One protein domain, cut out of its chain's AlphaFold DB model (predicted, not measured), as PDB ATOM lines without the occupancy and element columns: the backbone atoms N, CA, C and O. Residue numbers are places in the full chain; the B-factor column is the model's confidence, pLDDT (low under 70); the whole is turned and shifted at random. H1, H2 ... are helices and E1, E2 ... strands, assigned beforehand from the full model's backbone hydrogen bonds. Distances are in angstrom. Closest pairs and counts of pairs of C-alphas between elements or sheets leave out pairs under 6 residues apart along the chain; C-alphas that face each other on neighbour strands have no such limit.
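This is residues 33 to 68 and 83 to 118 of the 122 residues of an uncharacterized protein of Mesorhizobium australicum (UniProt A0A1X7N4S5). Two short pairs of antiparallel strands, E2 with E3 and E1 with E4, make a loose wall along one side, and two helices, H1 and H2, cross each other at 45 degrees on the other side of it. H2 reaches from the pair E2 and E3, beside its residues 93 to 99, to the pair E1 and E4, beside its residues 95 to 103. The printed part has 72 residues with two named helices and four named strands, in the order E1, H1, E2, E3, H2, E4; the class is mixed, helices and strands. The whole is compact, with a radius of gyration of the C-alphas of 11.4 A, and spans 32 by 25 by 18 A.

E2, residues 57 to 61, and E3, residues 88 to 92, are antiparallel neighbours at 157 degrees; N 58 and O 91 are within hydrogen-bond range at 2.7 A, as are N 60 and O 89 at 2.8 A. H2, residues 93 to 104, follows E3 by a tight link, and its closest C-alpha to E2 is that of Arg 93, 6.1 A from that of Met 57. H1, residues 37 to 47, touches H2 at a steep tilt of 45 degrees, opposite ways; the closest C-alphas are those of Leu 44 and Lys 100, 6.4 A apart. H1 and E2 are near each other, with 8 pairs of C-alphas within 10 A. E4, residues 114 to 117, is near H2, with 6 pairs of C-alphas within 10 A. E1, residues 33 to 35, is the antiparallel neighbour of E4 at 145 degrees; N 114 and O 35 are within hydrogen-bond range at 2.8 A, as are N 33 and O 116 at 3.0 A. The closest C-alphas of E1 and E3 are those of Ile 33 and Phe 89, 8.0 A apart. Among the pairs that are apart are E3 and E4, and H1 and E4. In both H1 and H2 every O i to N i+4 pair is within hydrogen-bond range.

E2 measures 12.9 A and E3 13.8 A from first to last C-alpha. H2 is 16.9 A long and H1 15.2 A. E1, which begins the printed part at C-alpha 33 (142.931, 132.678, 157.849), and E4, which ends at C-alpha 117 (144.282, 131.604, 164.436), are shorter. H2 begins at C-alpha 93 (155.886, 140.584, 159.982).

The C-alphas farthest apart are those of Gly 55 and Pro 112, at 32.2 A. Residues 69 to 82 are not printed, and C-alphas 68 and 83 are 16.6 A apart across this cut, which lies between E2 and E3. Of the links that are printed whole, E1 to H1 and E3 to H2 are tight, and H1 to E2 and H2 to E4 are short. The mean pLDDT of the printed part is 86.7; residues 50 to 52, residue 54 and residues 67 to 68 are under 70.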
ATOM      1  N   ILE A  33     143.061 132.986 159.278       91.56
ATOM      2  CA  ILE A  33     142.931 132.678 157.849       91.56
ATOM      3  C   ILE A  33     142.474 131.238 157.657       91.56
ATOM      4  O   ILE A  33     142.729 130.394 158.514       91.56
ATOM      5  N   VAL A  34     141.836 130.948 156.536       92.75
ATOM      6  CA  VAL A  34     141.518 129.596 156.087       92.75
ATOM      7  C   VAL A  34     142.598 129.160 155.106       92.75
ATOM      8  O   VAL A  34     142.890 129.860 154.141       92.75
ATOM      9  N   MET A  35     143.219 128.015 155.353       91.94
ATOM     10  CA  MET A  35     144.352 127.512 154.580       91.94
ATOM     11  C   MET A  35     144.105 126.061 154.180       91.94
ATOM     12  O   MET A  35     143.408 125.335 154.883       91.94
ATOM     13  N   ASN A  36     144.696 125.631 153.071       93.00
ATOM     14  CA  ASN A  36     144.818 124.222 152.706       93.00
ATOM     15  C   ASN A  36     146.288 123.885 152.414       93.00
ATOM     16  O   ASN A  36     147.141 124.775 152.406       93.00
ATOM     17  N   GLU A  37     146.578 122.616 152.139       92.25
ATOM     18  CA  GLU A  37     147.942 122.149 151.856       92.25
ATOM     19  C   GLU A  37     148.595 122.886 150.672       92.25
ATOM     20  O   GLU A  37     149.722 123.365 150.778       92.25
ATOM     21  N   ASP A  38     147.871 123.066 149.559       91.38
ATOM     22  CA  ASP A  38     148.411 123.716 148.356       91.38
ATOM     23  C   ASP A  38     148.815 125.180 148.604       91.38
ATOM     24  O   ASP A  38     149.857 125.649 148.127       91.38
ATOM     25  N   LEU A  39     147.986 125.919 149.344       93.31
ATOM     26  CA  LEU A  39     148.256 127.309 149.691       93.31
ATOM     27  C   LEU A  39     149.352 127.414 150.759       93.31
ATOM     28  O   LEU A  39     150.189 128.314 150.653       93.31
ATOM     29  N   ALA A  40     149.409 126.487 151.721       94.00
ATOM     30  CA  ALA A  40     150.463 126.422 152.734       94.00
ATOM     31  C   ALA A  40     151.844 126.199 152.102       94.00
ATOM     32  O   ALA A  40     152.771 126.975 152.349       94.00
ATOM     33  N   ASP A  41     151.965 125.224 151.199       93.06
ATOM     34  CA  ASP A  41     153.197 124.964 150.450       93.06
ATOM     35  C   ASP A  41     153.648 126.189 149.653       93.06
ATOM     36  O   ASP A  41     154.836 126.523 149.587       93.06
ATOM     37  N   CYS A  42     152.706 126.880 149.009       92.69
ATOM     38  CA  CYS A  42     153.031 128.070 148.234       92.69
ATOM     39  C   CYS A  42     153.433 129.248 149.123       92.69
ATOM     40  O   CYS A  42     154.320 130.026 148.758       92.69
ATOM     41  N   PHE A  43     152.794 129.381 150.287       93.56
ATOM     42  CA  PHE A  43     153.152 130.380 151.279       93.56
ATOM     43  C   PHE A  43     154.589 130.165 151.761       93.56
ATOM     44  O   PHE A  43     155.395 131.092 151.689       93.56
ATOM     45  N   LEU A  44     154.943 128.940 152.158       93.38
ATOM     46  CA  LEU A  44     156.296 128.604 152.606       93.38
ATOM     47  C   LEU A  44     157.333 128.831 151.496       93.38
ATOM     48  O   LEU A  44     158.402 129.371 151.753       93.38
ATOM     49  N   GLN A  45     157.020 128.532 150.236       91.00
ATOM     50  CA  GLN A  45     157.948 128.809 149.131       91.00
ATOM     51  C   GLN A  45     158.184 130.306 148.879       91.00
ATOM     52  O   GLN A  45     159.285 130.694 148.493       91.00
ATOM     53  N   LYS A  46     157.160 131.149 149.054       89.12
ATOM     54  CA  LYS A  46     157.227 132.582 148.718       89.12
ATOM     55  C   LYS A  46     157.649 133.478 149.878       89.12
ATOM     56  O   LYS A  46     158.255 134.517 149.631       89.12
ATOM     57  N   TYR A  47     157.301 133.108 151.108       88.88
ATOM     58  CA  TYR A  47     157.402 133.981 152.282       88.88
ATOM     59  C   TYR A  47     158.225 133.376 153.430       88.88
ATOM     60  O   TYR A  47     158.330 134.005 154.479       88.88
ATOM     61  N   ALA A  48     158.840 132.193 153.269       76.69
ATOM     62  CA  ALA A  48     159.669 131.610 154.335       76.69
ATOM     63  C   ALA A  48     160.970 132.374 154.614       76.69
ATOM     64  O   ALA A  48     161.567 132.148 155.667       76.69
ATOM     65  N   ASP A  49     161.414 133.255 153.712       76.88
ATOM     66  CA  ASP A  49     162.555 134.133 153.966       76.88
ATOM     67  C   ASP A  49     162.085 135.473 154.568       76.88
ATOM     68  O   ASP A  49     161.617 136.347 153.830       76.88
ATOM     69  N   PRO A  50     162.222 135.688 155.891       62.38
ATOM     70  CA  PRO A  50     161.822 136.938 156.529       62.38
ATOM     71  C   PRO A  50     162.656 138.139 156.054       62.38
ATOM     72  O   PRO A  50     162.187 139.275 156.151       62.38
ATOM     73  N   ALA A  51     163.856 137.925 155.497       66.19
ATOM     74  CA  ALA A  51     164.665 139.001 154.922       66.19
ATOM     75  C   ALA A  51     164.086 139.522 153.595       66.19
ATOM     76  O   ALA A  51     164.299 140.686 153.246       66.19
ATOM     77  N   ALA A  52     163.309 138.698 152.885       66.31
ATOM     78  CA  ALA A  52     162.580 139.104 151.685       66.31
ATOM     79  C   ALA A  52     161.345 139.969 152.005       66.31
ATOM     80  O   ALA A  52     160.736 140.553 151.106       66.31
ATOM     81  N   ILE A  53     160.978 140.084 153.286       73.25
ATOM     82  CA  ILE A  53     159.781 140.776 153.750       73.25
ATOM     83  C   ILE A  53     160.148 142.169 154.276       73.25
ATOM     84  O   ILE A  53     160.483 142.369 155.449       73.25
ATOM     85  N   SER A  54     160.043 143.175 153.410       67.56
ATOM     86  CA  SER A  54     160.232 144.583 153.776       67.56
ATOM     87  C   SER A  54     158.943 145.227 154.301       67.56
ATOM     88  O   SER A  54     157.889 145.058 153.696       67.56
ATOM     89  N   GLY A  55     159.044 146.042 155.357       75.19
ATOM     90  CA  GLY A  55     157.911 146.779 155.940       75.19
ATOM     91  C   GLY A  55     157.233 146.067 157.115       75.19
ATOM     92  O   GLY A  55     157.573 144.931 157.436       75.19
ATOM     93  N   ASP A  56     156.317 146.763 157.791       80.75
ATOM     94  CA  ASP A  56     155.630 146.252 158.992       80.75
ATOM     95  C   ASP A  56     154.414 145.375 158.658       80.75
ATOM     96  O   ASP A  56     153.967 144.587 159.490       80.75
ATOM     97  N   MET A  57     153.904 145.498 157.429       85.25
ATOM     98  CA  MET A  57     152.752 144.776 156.893       85.25
ATOM     99  C   MET A  57     153.116 144.112 155.566       85.25
ATOM    100  O   MET A  57     153.822 144.691 154.742       85.25
ATOM    101  N   VAL A  58     152.580 142.916 155.346       87.25
ATOM    102  CA  VAL A  58     152.900 142.031 154.227       87.25
ATOM    103  C   VAL A  58     151.616 141.670 153.507       87.25
ATOM    104  O   VAL A  58     150.729 141.054 154.096       87.25
ATOM    105  N   ALA A  59     151.514 142.055 152.235       89.56
ATOM    106  CA  ALA A  59     150.423 141.633 151.363       89.56
ATOM    107  C   ALA A  59     150.717 140.234 150.831       89.56
ATOM    108  O   ALA A  59     151.607 140.049 150.001       89.56
ATOM    109  N   VAL A  60     149.964 139.257 151.322       89.50
ATOM    110  CA  VAL A  60     150.076 137.867 150.907       89.50
ATOM    111  C   VAL A  60     149.082 137.627 149.775       89.50
ATOM    112  O   VAL A  60     147.875 137.740 149.969       89.50
ATOM    113  N   ASP A  61     149.596 137.317 148.581       91.19
ATOM    114  CA  ASP A  61     148.796 136.902 147.420       91.19
ATOM    115  C   ASP A  61     149.163 135.473 146.986       91.19
ATOM    116  O   ASP A  61     150.245 135.202 146.440       91.19
ATOM    117  N   LEU A  62     148.228 134.560 147.233       91.12
ATOM    118  CA  LEU A  62     148.275 133.147 146.878       91.12
ATOM    119  C   LEU A  62     147.298 132.792 145.745       91.12
ATOM    120  O   LEU A  62     147.170 131.626 145.397       91.12
ATOM    121  N   SER A  63     146.666 133.764 145.082       88.75
ATOM    122  CA  SER A  63     145.724 133.502 143.974       88.75
ATOM    123  C   SER A  63     146.353 132.798 142.764       88.75
ATOM    124  O   SER A  63     145.665 132.276 141.894       88.75
ATOM    125  N   ARG A  64     147.690 132.782 142.682       85.75
ATOM    126  CA  ARG A  64     148.460 132.031 141.673       85.75
ATOM    127  C   ARG A  64     148.917 130.651 142.154       85.75
ATOM    128  O   ARG A  64     149.606 129.964 141.410       85.75
ATOM    129  N   CYS A  65     148.609 130.304 143.398       85.25
ATOM    130  CA  CYS A  65     149.018 129.075 144.068       85.25
ATOM    131  C   CYS A  65     147.919 128.021 144.090       85.25
ATOM    132  O   CYS A  65     148.218 126.864 144.361       85.25
ATOM    133  N   GLU A  66     146.671 128.409 143.813       70.31
ATOM    134  CA  GLU A  66     145.579 127.461 143.648       70.31
ATOM    135  C   GLU A  66     145.950 126.494 142.527       70.31
ATOM    136  O   GLU A  66     145.881 126.815 141.335       70.31
ATOM    137  N   LYS A  67     146.378 125.287 142.904       66.38
ATOM    138  CA  LYS A  67     146.395 124.188 141.960       66.38
ATOM    139  C   LYS A  67     144.935 123.929 141.670       66.38
ATOM    140  O   LYS A  67     144.164 123.557 142.553       66.38
ATOM    141  N   SER A  68     144.539 124.185 140.432       52.44
ATOM    142  CA  SER A  68     143.243 123.765 139.944       52.44
ATOM    143  C   SER A  68     143.142 122.271 140.231       52.44
ATOM    144  O   SER A  68     143.767 121.453 139.551       52.44
ATOM    145  N   GLU A  83     135.256 125.213 154.569       85.44
ATOM    146  CA  GLU A  83     135.446 126.640 154.368       85.44
ATOM    147  C   GLU A  83     136.424 126.886 153.213       85.44
ATOM    148  O   GLU A  83     137.423 126.177 153.068       85.44
ATOM    149  N   GLU A  84     136.114 127.857 152.357       86.12
ATOM    150  CA  GLU A  84     136.943 128.181 151.197       86.12
ATOM    151  C   GLU A  84     138.281 128.789 151.657       86.12
ATOM    152  O   GLU A  84     138.265 129.701 152.486       86.12
ATOM    153  N   PRO A  85     139.435 128.296 151.166       90.94
ATOM    154  CA  PRO A  85     140.736 128.843 151.535       90.94
ATOM    155  C   PRO A  85     140.916 130.309 151.129       90.94
ATOM    156  O   PRO A  85     140.569 130.723 150.023       90.94
ATOM    157  N   ASP A  86     141.544 131.087 152.007       91.44
ATOM    158  CA  ASP A  86     141.852 132.489 151.769       91.44
ATOM    159  C   ASP A  86     143.057 132.620 150.833       91.44
ATOM    160  O   ASP A  86     144.173 132.194 151.135       91.44
ATOM    161  N   THR A  87     142.865 133.289 149.699       91.06
ATOM    162  CA  THR A  87     143.945 133.508 148.723       91.06
ATOM    163  C   THR A  87     144.652 134.846 148.885       91.06
ATOM    164  O   THR A  87     145.732 135.030 148.322       91.06
ATOM    165  N   LYS A  88     144.058 135.808 149.603       90.94
ATOM    166  CA  LYS A  88     144.591 137.170 149.748       90.94
ATOM    167  C   LYS A  88     144.342 137.723 151.140       90.94
ATOM    168  O   LYS A  88     143.196 137.817 151.563       90.94
ATOM    169  N   PHE A  89     145.403 138.146 151.817       90.62
ATOM    170  CA  PHE A  89     145.326 138.690 153.174       90.62
ATOM    171  C   PHE A  89     146.551 139.561 153.503       90.62
ATOM    172  O   PHE A  89     147.533 139.586 152.760       90.62
ATOM    173  N   LEU A  90     146.486 140.320 154.598       89.31
ATOM    174  CA  LEU A  90     147.558 141.181 155.100       89.31
ATOM    175  C   LEU A  90     147.957 140.692 156.483       89.31
ATOM    176  O   LEU A  90     147.117 140.589 157.378       89.31
ATOM    177  N   LEU A  91     149.249 140.450 156.660       88.25
ATOM    178  CA  LEU A  91     149.832 140.029 157.929       88.25
ATOM    179  C   LEU A  91     150.872 141.042 158.383       88.25
ATOM    180  O   LEU A  91     151.563 141.634 157.555       88.25
ATOM    181  N   SER A  92     151.027 141.219 159.691       87.81
ATOM    182  CA  SER A  92     152.249 141.828 160.213       87.81
ATOM    183  C   SER A  92     153.453 140.909 159.960       87.81
ATOM    184  O   SER A  92     153.291 139.707 159.731       87.81
ATOM    185  N   ARG A  93     154.680 141.435 160.055       86.44
ATOM    186  CA  ARG A  93     155.886 140.584 159.982       86.44
ATOM    187  C   ARG A  93     155.849 139.443 161.014       86.44
ATOM    188  O   ARG A  93     156.085 138.297 160.643       86.44
ATOM    189  N   GLY A  94     155.488 139.738 162.266       86.88
ATOM    190  CA  GLY A  94     155.377 138.726 163.327       86.88
ATOM    191  C   GLY A  94     154.314 137.665 163.029       86.88
ATOM    192  O   GLY A  94     154.507 136.482 163.302       86.88
ATOM    193  N   GLN A  95     153.213 138.051 162.377       90.00
ATOM    194  CA  GLN A  95     152.197 137.102 161.924       90.00
ATOM    195  C   GLN A  95     152.680 136.213 160.773       90.00
ATOM    196  O   GLN A  95     152.299 135.047 160.734       90.00
ATOM    197  N   VAL A  96     153.526 136.712 159.864       90.56
ATOM    198  CA  VAL A  96     154.129 135.879 158.807       90.56
ATOM    199  C   VAL A  96     155.069 134.834 159.399       90.56
ATOM    200  O   VAL A  96     154.970 133.660 159.046       90.56
ATOM    201  N   GLU A  97     155.944 135.239 160.319       90.06
ATOM    202  CA  GLU A  97     156.866 134.322 160.998       90.06
ATOM    203  C   GLU A  97     156.103 133.251 161.785       90.06
ATOM    204  O   GLU A  97     156.351 132.061 161.616       90.06
ATOM    205  N   CYS A  98     155.096 133.667 162.553       91.12
ATOM    206  CA  CYS A  98     154.245 132.763 163.319       91.12
ATOM    207  C   CYS A  98     153.444 131.800 162.432       91.12
ATOM    208  O   CYS A  98     153.322 130.620 162.754       91.12
ATOM    209  N   LEU A  99     152.894 132.283 161.310       92.25
ATOM    210  CA  LEU A  99     152.189 131.430 160.354       92.25
ATOM    211  C   LEU A  99     153.144 130.402 159.741       92.25
ATOM    212  O   LEU A  99     152.794 129.232 159.668       92.25
ATOM    213  N   LYS A 100     154.355 130.814 159.352       93.19
ATOM    214  CA  LYS A 100     155.389 129.898 158.855       93.19
ATOM    215  C   LYS A 100     155.688 128.804 159.887       93.19
ATOM    216  O   LYS A 100     155.651 127.634 159.528       93.19
ATOM    217  N   ASP A 101     155.909 129.165 161.150       92.69
ATOM    218  CA  ASP A 101     156.205 128.193 162.210       92.69
ATOM    219  C   ASP A 101     155.026 127.229 162.454       92.69
ATOM    220  O   ASP A 101     155.229 126.023 162.563       92.69
ATOM    221  N   LYS A 102     153.784 127.736 162.460       93.00
ATOM    222  CA  LYS A 102     152.554 126.929 162.577       93.00
ATOM    223  C   LYS A 102     152.356 125.949 161.422       93.00
ATOM    224  O   LYS A 102     151.855 124.860 161.643       93.00
ATOM    225  N   LEU A 103     152.702 126.344 160.197       93.56
ATOM    226  CA  LEU A 103     152.605 125.472 159.020       93.56
ATOM    227  C   LEU A 103     153.723 124.420 158.974       93.56
ATOM    228  O   LEU A 103     153.628 123.469 158.207       93.56
ATOM    229  N   GLN A 104     154.789 124.606 159.753       92.06
ATOM    230  CA  GLN A 104     155.900 123.661 159.876       92.06
ATOM    231  C   GLN A 104     155.764 122.731 161.087       92.06
ATOM    232  O   GLN A 104     156.465 121.723 161.142       92.06
ATOM    233  N   SER A 105     154.907 123.059 162.061       88.25
ATOM    234  CA  SER A 105     154.508 122.108 163.090       88.25
ATOM    235  C   SER A 105     153.384 121.244 162.522       88.25
ATOM    236  O   SER A 105     152.360 121.758 162.085       88.25
ATOM    237  N   ASP A 106     153.553 119.923 162.502       79.56
ATOM    238  CA  ASP A 106     152.561 118.967 161.972       79.56
ATOM    239  C   ASP A 106     151.262 118.900 162.825       79.56
ATOM    240  O   ASP A 106     150.590 117.874 162.904       79.56
ATOM    241  N   GLU A 107     150.922 119.974 163.542       88.56
ATOM    242  CA  GLU A 107     149.811 120.088 164.487       88.56
ATOM    243  C   GLU A 107     148.496 120.523 163.821       88.56
ATOM    244  O   GLU A 107     147.438 120.445 164.449       88.56
ATOM    245  N   ILE A 108     148.545 121.004 162.572       88.19
ATOM    246  CA  ILE A 108     147.385 121.520 161.837       88.19
ATOM    247  C   ILE A 108     147.064 120.582 160.673       88.19
ATOM    248  O   ILE A 108     147.839 120.471 159.728       88.19
ATOM    249  N   ASP A 109     145.890 119.952 160.723       91.81
ATOM    250  CA  ASP A 109     145.338 119.202 159.591       91.81
ATOM    251  C   ASP A 109     144.717 120.175 158.579       91.81
ATOM    252  O   ASP A 109     143.798 120.923 158.919       91.81
ATOM    253  N   LEU A 110     145.258 120.198 157.359       90.75
ATOM    254  CA  LEU A 110     144.895 121.137 156.296       90.75
ATOM    255  C   LEU A 110     144.025 120.507 155.194       90.75
ATOM    256  O   LEU A 110     143.684 121.220 154.245       90.75
ATOM    257  N   ASP A 111     143.654 119.222 155.288       86.62
ATOM    258  CA  ASP A 111     142.778 118.572 154.303       86.62
ATOM    259  C   ASP A 111     141.310 118.531 154.783       86.62
ATOM    260  O   ASP A 111     140.998 117.939 155.817       86.62
ATOM    261  N   PRO A 112     140.352 119.124 154.043       86.06
ATOM    262  CA  PRO A 112     140.523 119.899 152.808       86.06
ATOM    263  C   PRO A 112     140.844 121.383 153.032       86.06
ATOM    264  O   PRO A 112     141.262 122.055 152.084       86.06
ATOM    265  N   SER A 113     140.598 121.899 154.239       91.06
ATOM    266  CA  SER A 113     141.007 123.229 154.694       91.06
ATOM    267  C   SER A 113     140.864 123.358 156.214       91.06
ATOM    268  O   SER A 113     140.041 122.681 156.834       91.06
ATOM    269  N   ALA A 114     141.627 124.271 156.812       92.00
ATOM    270  CA  ALA A 114     141.561 124.590 158.234       92.00
ATOM    271  C   ALA A 114     141.670 126.093 158.485       92.00
ATOM    272  O   ALA A 114     142.412 126.812 157.812       92.00
ATOM    273  N   ARG A 115     140.962 126.562 159.517       92.75
ATOM    274  CA  ARG A 115     141.102 127.923 160.036       92.75
ATOM    275  C   ARG A 115     142.263 127.988 161.025       92.75
ATOM    276  O   ARG A 115     142.242 127.329 162.060       92.75
ATOM    277  N   ILE A 116     143.235 128.838 160.735       92.31
ATOM    278  CA  ILE A 116     144.419 129.084 161.554       92.31
ATOM    279  C   ILE A 116     144.237 130.412 162.283       92.31
ATOM    280  O   ILE A 116     144.084 131.452 161.645       92.31
ATOM    281  N   ASP A 117     144.274 130.389 163.616       91.38
ATOM    282  CA  ASP A 117     144.282 131.604 164.436       91.38
ATOM    283  C   ASP A 117     145.684 132.233 164.488       91.38
ATOM    284  O   ASP A 117     146.682 131.580 164.821       91.38
ATOM    285  N   LEU A 118     145.722 133.526 164.175       90.19
ATOM    286  CA  LEU A 118     146.879 134.414 164.161       90.19
ATOM    287  C   LEU A 118     146.737 135.555 165.180       90.19
ATOM    288  O   LEU A 118     147.639 136.380 165.290       90.19
TER     289      LEU A 118